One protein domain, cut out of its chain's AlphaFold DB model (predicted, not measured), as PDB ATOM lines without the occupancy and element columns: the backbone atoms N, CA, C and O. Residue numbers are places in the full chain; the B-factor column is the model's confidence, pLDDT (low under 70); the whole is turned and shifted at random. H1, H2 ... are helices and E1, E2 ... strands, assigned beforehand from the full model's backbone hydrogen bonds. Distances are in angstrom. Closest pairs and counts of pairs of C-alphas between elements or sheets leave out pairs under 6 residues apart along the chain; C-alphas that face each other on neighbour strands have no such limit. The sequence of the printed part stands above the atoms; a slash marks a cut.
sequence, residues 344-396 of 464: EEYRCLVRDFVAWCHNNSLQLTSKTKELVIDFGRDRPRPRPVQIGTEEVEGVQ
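This is residues 344 to 396 of the 464 residues of the protein "DUF1891 domain-containing protein" of Takifugu flavidus (sansaifugu) (UniProt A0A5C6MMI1). One helix, H1, makes one side of a loose, elongated body, and two short strands, E1 and E2, lie side by side on the other, with much of the rest in a long loop. That loop, residues 372 to 392, swings away from the strands, sticks out at residues 375 to 380, and folds back to E2 by way of a small turn where residues 386 to 387 pair antiparallel with residues 390 to 391. The printed part has 53 residues, with one named helix and two named strands in the order H1, E1, E2; the sheet is E1 beside E2, parallel. The class is mixed, helices and strands, with under half of the residues, 22, in named elements. The whole is loose, with a radius of gyration of the C-alphas of 12.5 A and spans of 40 by 23 by 17 A.

H1 is residues 344 to 359, 22.5 A from first to last C-alpha, beginning with C-alpha 344 at (-83.862, -38.070, -53.100). E1 is residues 369 to 371, 6.5 A long. E2 is residues 393 to 395, 6.4 A long, ending with C-alpha 395 at (-81.538, -20.823, -65.093).

In H1 each O i to N i+4 pair is within hydrogen-bond range. H1 and E2 are apart. E1 and E2 are parallel neighbours at 40 degrees, and C-alphas 370 and 394 face each other at 4.5 A. N 395 and O 370 are 2.8 A apart, within hydrogen-bond range.

The C-alphas farthest apart are those of Ser 361 and Arg 377, 40.3 A. Residues 355 to 361, of which 355 to 359 belong to H1, also stand free. The printed part has no cut. The link from H1 to E1 is short, and that from E1 to E2 is long, 21 residues. The mean pLDDT of the printed part is 76.1; residues 344 to 346, 360 and 377 to 382 are under 70.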
ATOM      1  N   GLU A 344     -82.931 -38.072 -54.225       69.75
ATOM      2  CA  GLU A 344     -83.862 -38.070 -53.100       69.75
ATOM      3  C   GLU A 344     -83.260 -37.418 -51.851       69.75
ATOM      4  O   GLU A 344     -83.974 -36.730 -51.118       69.75
ATOM      5  N   GLU A 345     -81.952 -37.573 -51.633       67.25
ATOM      6  CA  GLU A 345     -81.217 -36.902 -50.555       67.25
ATOM      7  C   GLU A 345     -81.206 -35.385 -50.781       67.25
ATOM      8  O   GLU A 345     -81.575 -34.618 -49.889       67.25
ATOM      9  N   TYR A 346     -80.902 -34.950 -52.009       68.81
ATOM     10  CA  TYR A 346     -81.002 -33.547 -52.413       68.81
ATOM     11  C   TYR A 346     -82.425 -32.992 -52.227       68.81
ATOM     12  O   TYR A 346     -82.603 -31.914 -51.656       68.81
ATOM     13  N   ARG A 347     -83.464 -33.741 -52.625       74.88
ATOM     14  CA  ARG A 347     -84.868 -33.329 -52.421       74.88
ATOM     15  C   ARG A 347     -85.239 -33.226 -50.950       74.88
ATOM     16  O   ARG A 347     -86.016 -32.345 -50.584       74.88
ATOM     17  N   CYS A 348     -84.730 -34.129 -50.117       71.69
ATOM     18  CA  CYS A 348     -84.959 -34.090 -48.679       71.69
ATOM     19  C   CYS A 348     -84.404 -32.791 -48.084       71.69
ATOM     20  O   CYS A 348     -85.142 -32.057 -47.435       71.69
ATOM     21  N   LEU A 349     -83.166 -32.435 -48.444       71.38
ATOM     22  CA  LEU A 349     -82.526 -31.190 -48.010       71.38
ATOM     23  C   LEU A 349     -83.303 -29.941 -48.439       71.38
ATOM     24  O   LEU A 349     -83.453 -29.005 -47.654       71.38
ATOM     25  N   VAL A 350     -83.826 -29.918 -49.668       75.94
ATOM     26  CA  VAL A 350     -84.664 -28.806 -50.140       75.94
ATOM     27  C   VAL A 350     -85.946 -28.693 -49.310       75.94
ATOM     28  O   VAL A 350     -86.320 -27.586 -48.924       75.94
ATOM     29  N   ARG A 351     -86.611 -29.812 -48.989       78.12
ATOM     30  CA  ARG A 351     -87.823 -29.804 -48.149       78.12
ATOM     31  C   ARG A 351     -87.539 -29.320 -46.730       78.12
ATOM     32  O   ARG A 351     -88.288 -28.482 -46.229       78.12
ATOM     33  N   ASP A 352     -86.450 -29.784 -46.125       73.81
ATOM     34  CA  ASP A 352     -86.019 -29.347 -44.795       73.81
ATOM     35  C   ASP A 352     -85.729 -27.840 -44.780       73.81
ATOM     36  O   ASP A 352     -86.134 -27.129 -43.860       73.81
ATOM     37  N   PHE A 353     -85.102 -27.322 -45.842       74.31
ATOM     38  CA  PHE A 353     -84.855 -25.891 -46.000       74.31
ATOM     39  C   PHE A 353     -86.143 -25.070 -46.127       74.31
ATOM     40  O   PHE A 353     -86.279 -24.040 -45.470       74.31
ATOM     41  N   VAL A 354     -87.116 -25.533 -46.918       77.81
ATOM     42  CA  VAL A 354     -88.420 -24.862 -47.052       77.81
ATOM     43  C   VAL A 354     -89.169 -24.834 -45.715       77.81
ATOM     44  O   VAL A 354     -89.705 -23.789 -45.338       77.81
ATOM     45  N   ALA A 355     -89.175 -25.947 -44.976       75.38
ATOM     46  CA  ALA A 355     -89.787 -26.024 -43.650       75.38
ATOM     47  C   ALA A 355     -89.110 -25.067 -42.657       75.38
ATOM     48  O   ALA A 355     -89.788 -24.333 -41.936       75.38
ATOM     49  N   TRP A 356     -87.776 -25.004 -42.678       75.19
ATOM     50  CA  TRP A 356     -87.007 -24.071 -41.860       75.19
ATOM     51  C   TRP A 356     -87.334 -22.608 -42.186       75.19
ATOM     52  O   TRP A 356     -87.565 -21.815 -41.272       75.19
ATOM     53  N   CYS A 357     -87.427 -22.242 -43.471       72.62
ATOM     54  CA  CYS A 357     -87.835 -20.894 -43.874       72.62
ATOM     55  C   CYS A 357     -89.213 -20.529 -43.309       72.62
ATOM     56  O   CYS A 357     -89.370 -19.445 -42.749       72.62
ATOM     57  N   HIS A 358     -90.184 -21.445 -43.382       75.81
ATOM     58  CA  HIS A 358     -91.520 -21.230 -42.829       75.81
ATOM     59  C   HIS A 358     -91.491 -21.020 -41.305       75.81
ATOM     60  O   HIS A 358     -92.080 -20.059 -40.808       75.81
ATOM     61  N   ASN A 359     -90.760 -21.862 -40.566       70.12
ATOM     62  CA  ASN A 359     -90.614 -21.742 -39.109       70.12
ATOM     63  C   ASN A 359     -89.950 -20.424 -38.684       70.12
ATOM     64  O   ASN A 359     -90.269 -19.879 -37.631       70.12
ATOM     65  N   ASN A 360     -89.069 -19.886 -39.528       67.06
ATOM     66  CA  ASN A 360     -88.316 -18.661 -39.268       67.06
ATOM     67  C   ASN A 360     -88.943 -17.413 -39.918       67.06
ATOM     68  O   ASN A 360     -88.297 -16.370 -40.002       67.06
ATOM     69  N   SER A 361     -90.205 -17.488 -40.366       76.00
ATOM     70  CA  SER A 361     -90.926 -16.372 -41.011       76.00
ATOM     71  C   SER A 361     -90.221 -15.798 -42.253       76.00
ATOM     72  O   SER A 361     -90.364 -14.619 -42.581       76.00
ATOM     73  N   LEU A 362     -89.457 -16.630 -42.964       73.56
ATOM     74  CA  LEU A 362     -88.803 -16.296 -44.225       73.56
ATOM     75  C   LEU A 362     -89.652 -16.789 -45.397       73.56
ATOM     76  O   LEU A 362     -89.956 -17.974 -45.516       73.56
ATOM     77  N   GLN A 363     -90.000 -15.877 -46.303       78.38
ATOM     78  CA  GLN A 363     -90.783 -16.201 -47.490       78.38
ATOM     79  C   GLN A 363     -89.872 -16.428 -48.703       78.38
ATOM     80  O   GLN A 363     -89.198 -15.508 -49.174       78.38
ATOM     81  N   LEU A 364     -89.890 -17.647 -49.246       80.12
ATOM     82  CA  LEU A 364     -89.309 -17.941 -50.556       80.12
ATOM     83  C   LEU A 364     -90.228 -17.352 -51.633       80.12
ATOM     84  O   LEU A 364     -91.437 -17.560 -51.614       80.12
ATOM     85  N   THR A 365     -89.664 -16.554 -52.538       80.50
ATOM     86  CA  THR A 365     -90.436 -15.801 -53.545       80.50
ATOM     87  C   THR A 365     -90.237 -16.378 -54.944       80.50
ATOM     88  O   THR A 365     -89.284 -17.122 -55.180       80.50
ATOM     89  N   SER A 366     -91.038 -15.923 -55.909       75.75
ATOM     90  CA  SER A 366     -90.881 -16.226 -57.342       75.75
ATOM     91  C   SER A 366     -89.543 -15.768 -57.957       75.75
ATOM     92  O   SER A 366     -89.209 -16.115 -59.095       75.75
ATOM     93  N   LYS A 367     -88.739 -14.991 -57.213       80.38
ATOM     94  CA  LYS A 367     -87.363 -14.619 -57.587       80.38
ATOM     95  C   LYS A 367     -86.339 -15.717 -57.299       80.38
ATOM     96  O   LYS A 367     -85.194 -15.582 -57.729       80.38
ATOM     97  N   THR A 368     -86.723 -16.762 -56.571       83.44
ATOM     98  CA  THR A 368     -85.887 -17.941 -56.336       83.44
ATOM     99  C   THR A 368     -85.691 -18.658 -57.667       83.44
ATOM    100  O   THR A 368     -86.661 -18.899 -58.383       83.44
ATOM    101  N   LYS A 369     -84.437 -18.935 -58.024       84.31
ATOM    102  CA  LYS A 369     -84.058 -19.619 -59.265       84.31
ATOM    103  C   LYS A 369     -83.162 -20.799 -58.930       84.31
ATOM    104  O   LYS A 369     -82.385 -20.723 -57.980       84.31
ATOM    105  N   GLU A 370     -83.252 -21.851 -59.727       84.50
ATOM    106  CA  GLU A 370     -82.395 -23.028 -59.616       84.50
ATOM    107  C   GLU A 370     -81.252 -22.917 -60.634       84.50
ATOM    108  O   GLU A 370     -81.492 -22.816 -61.835       84.50
ATOM    109  N   LEU A 371     -80.001 -22.911 -60.172       85.31
ATOM    110  CA  LEU A 371     -78.817 -22.976 -61.035       85.31
ATOM    111  C   LEU A 371     -78.131 -24.323 -60.806       85.31
ATOM    112  O   LEU A 371     -77.547 -24.547 -59.748       85.31
ATOM    113  N   VAL A 372     -78.196 -25.206 -61.801       80.81
ATOM    114  CA  VAL A 372     -77.579 -26.539 -61.742       80.81
ATOM    115  C   VAL A 372     -76.201 -26.488 -62.390       80.81
ATOM    116  O   VAL A 372     -76.086 -26.113 -63.555       80.81
ATOM    117  N   ILE A 373     -75.169 -26.894 -61.650       81.19
ATOM    118  CA  ILE A 373     -73.793 -27.016 -62.141       81.19
ATOM    119  C   ILE A 373     -73.447 -28.504 -62.174       81.19
ATOM    120  O   ILE A 373     -73.286 -29.126 -61.125       81.19
ATOM    121  N   ASP A 374     -73.349 -29.069 -63.375       76.56
ATOM    122  CA  ASP A 374     -72.999 -30.474 -63.588       76.56
ATOM    123  C   ASP A 374     -71.935 -30.586 -64.689       76.56
ATOM    124  O   ASP A 374     -72.103 -30.071 -65.795       76.56
ATOM    125  N   PHE A 375     -70.824 -31.255 -64.371       77.31
ATOM    126  CA  PHE A 375     -69.704 -31.507 -65.284       77.31
ATOM    127  C   PHE A 375     -69.717 -32.934 -65.861       77.31
ATOM    128  O   PHE A 375     -68.792 -33.323 -66.581       77.31
ATOM    129  N   GLY A 376     -70.729 -33.741 -65.530       73.50
ATOM    130  CA  GLY A 376     -70.921 -35.078 -66.080       73.50
ATOM    131  C   GLY A 376     -71.178 -35.045 -67.589       73.50
ATOM    132  O   GLY A 376     -71.932 -34.213 -68.082       73.50
ATOM    133  N   ARG A 377     -70.555 -35.964 -68.340       64.94
ATOM    134  CA  ARG A 377     -70.670 -36.006 -69.811       64.94
ATOM    135  C   ARG A 377     -72.049 -36.439 -70.325       64.94
ATOM    136  O   ARG A 377     -72.430 -35.956 -71.380       64.94
ATOM    137  N   ASP A 378     -72.783 -37.274 -69.583       60.75
ATOM    138  CA  ASP A 378     -74.057 -37.877 -70.019       60.75
ATOM    139  C   ASP A 378     -75.036 -38.068 -68.847       60.75
ATOM    140  O   ASP A 378     -75.399 -39.191 -68.496       60.75
ATOM    141  N   ARG A 379     -75.445 -36.980 -68.184       63.31
ATOM    142  CA  ARG A 379     -76.484 -37.047 -67.144       63.31
ATOM    143  C   ARG A 379     -77.788 -36.405 -67.616       63.31
ATOM    144  O   ARG A 379     -77.750 -35.314 -68.193       63.31
ATOM    145  N   PRO A 380     -78.945 -37.057 -67.400       65.69
ATOM    146  CA  PRO A 380     -80.233 -36.428 -67.651       65.69
ATOM    147  C   PRO A 380     -80.374 -35.185 -66.766       65.69
ATOM    148  O   PRO A 380     -79.873 -35.151 -65.642       65.69
ATOM    149  N   ARG A 381     -81.051 -34.149 -67.277       66.12
ATOM    150  CA  ARG A 381     -81.330 -32.951 -66.477       66.12
ATOM    151  C   ARG A 381     -82.101 -33.363 -65.214       66.12
ATOM    152  O   ARG A 381     -83.067 -34.118 -65.357       66.12
ATOM    153  N   PRO A 382     -81.716 -32.867 -64.022       69.12
ATOM    154  CA  PRO A 382     -82.486 -33.102 -62.808       69.12
ATOM    155  C   PRO A 382     -83.928 -32.650 -63.005       69.12
ATOM    156  O   PRO A 382     -84.197 -31.716 -63.771       69.12
ATOM    157  N   ARG A 383     -84.864 -33.292 -62.305       73.75
ATOM    158  CA  ARG A 383     -86.248 -32.811 -62.328       73.75
ATOM    159  C   ARG A 383     -86.293 -31.399 -61.717       73.75
ATOM    160  O   ARG A 383     -85.522 -31.119 -60.799       73.75
ATOM    161  N   PRO A 384     -87.176 -30.508 -62.164       76.38
ATOM    162  CA  PRO A 384     -87.281 -29.173 -61.581       76.38
ATOM    163  C   PRO A 384     -87.561 -29.214 -60.071       76.38
ATOM    164  O   PRO A 384     -88.284 -30.094 -59.588       76.38
ATOM    165  N   VAL A 385     -86.965 -28.310 -59.290       81.44
ATOM    166  CA  VAL A 385     -87.293 -28.168 -57.862       81.44
ATOM    167  C   VAL A 385     -88.714 -27.644 -57.682       81.44
ATOM    168  O   VAL A 385     -89.116 -26.676 -58.317       81.44
ATOM    169  N   GLN A 386     -89.471 -28.267 -56.779       79.50
ATOM    170  CA  GLN A 386     -90.802 -27.808 -56.385       79.50
ATOM    171  C   GLN A 386     -90.746 -27.236 -54.969       79.50
ATOM    172  O   GLN A 386     -90.291 -27.908 -54.041       79.50
ATOM    173  N   ILE A 387     -91.214 -25.999 -54.805       76.62
ATOM    174  CA  ILE A 387     -91.397 -25.352 -53.504       76.62
ATOM    175  C   ILE A 387     -92.905 -25.167 -53.316       76.62
ATOM    176  O   ILE A 387     -93.532 -24.338 -53.974       76.62
ATOM    177  N   GLY A 388     -93.511 -25.971 -52.439       74.44
ATOM    178  CA  GLY A 388     -94.968 -26.021 -52.300       74.44
ATOM    179  C   GLY A 388     -95.629 -26.585 -53.563       74.44
ATOM    180  O   GLY A 388     -95.399 -27.739 -53.909       74.44
ATOM    181  N   THR A 389     -96.445 -25.773 -54.236       71.44
ATOM    182  CA  THR A 389     -97.120 -26.118 -55.503       71.44
ATOM    183  C   THR A 389     -96.469 -25.486 -56.734       71.44
ATOM    184  O   THR A 389     -96.919 -25.741 -57.848       71.44
ATOM    185  N   GLU A 390     -95.449 -24.640 -56.554       81.31
ATOM    186  CA  GLU A 390     -94.794 -23.917 -57.645       81.31
ATOM    187  C   GLU A 390     -93.467 -24.575 -58.038       81.31
ATOM    188  O   GLU A 390     -92.670 -24.999 -57.196       81.31
ATOM    189  N   GLU A 391     -93.230 -24.639 -59.345       84.06
ATOM    190  CA  GLU A 391     -91.973 -25.096 -59.924       84.06
ATOM    191  C   GLU A 391     -90.962 -23.943 -59.956       84.06
ATOM    192  O   GLU A 391     -91.251 -22.846 -60.441       84.06
ATOM    193  N   VAL A 392     -89.766 -24.185 -59.427       85.12
ATOM    194  CA  VAL A 392     -88.674 -23.215 -59.431       85.12
ATOM    195  C   VAL A 392     -88.066 -23.157 -60.826       85.12
ATOM    196  O   VAL A 392     -87.655 -24.167 -61.389       85.12
ATOM    197  N   GLU A 393     -87.962 -21.950 -61.382       86.38
ATOM    198  CA  GLU A 393     -87.368 -21.755 -62.703       86.38
ATOM    199  C   GLU A 393     -85.867 -22.091 -62.690       86.38
ATOM    200  O   GLU A 393     -85.073 -21.448 -61.991       86.38
ATOM    201  N   GLY A 394     -85.487 -23.063 -63.522       86.06
ATOM    202  CA  GLY A 394     -84.098 -23.401 -63.814       86.06
ATOM    203  C   GLY A 394     -83.440 -22.381 -64.746       86.06
ATOM    204  O   GLY A 394     -83.932 -22.114 -65.842       86.06
ATOM    205  N   VAL A 395     -82.293 -21.835 -64.342       87.19
ATOM    206  CA  VAL A 395     -81.538 -20.823 -65.093       87.19
ATOM    207  C   VAL A 395     -80.139 -21.317 -65.445       87.19
ATOM    208  O   VAL A 395     -79.518 -22.071 -64.705       87.19
ATOM    209  N   GLN A 396     -79.611 -20.867 -66.585       85.94
ATOM    210  CA  GLN A 396     -78.222 -21.148 -66.984       85.94
ATOM    211  C   GLN A 396     -77.234 -20.121 -66.434       85.94
ATOM    212  O   GLN A 396     -76.054 -20.417 -66.292       85.94
TER     213      GLN A 396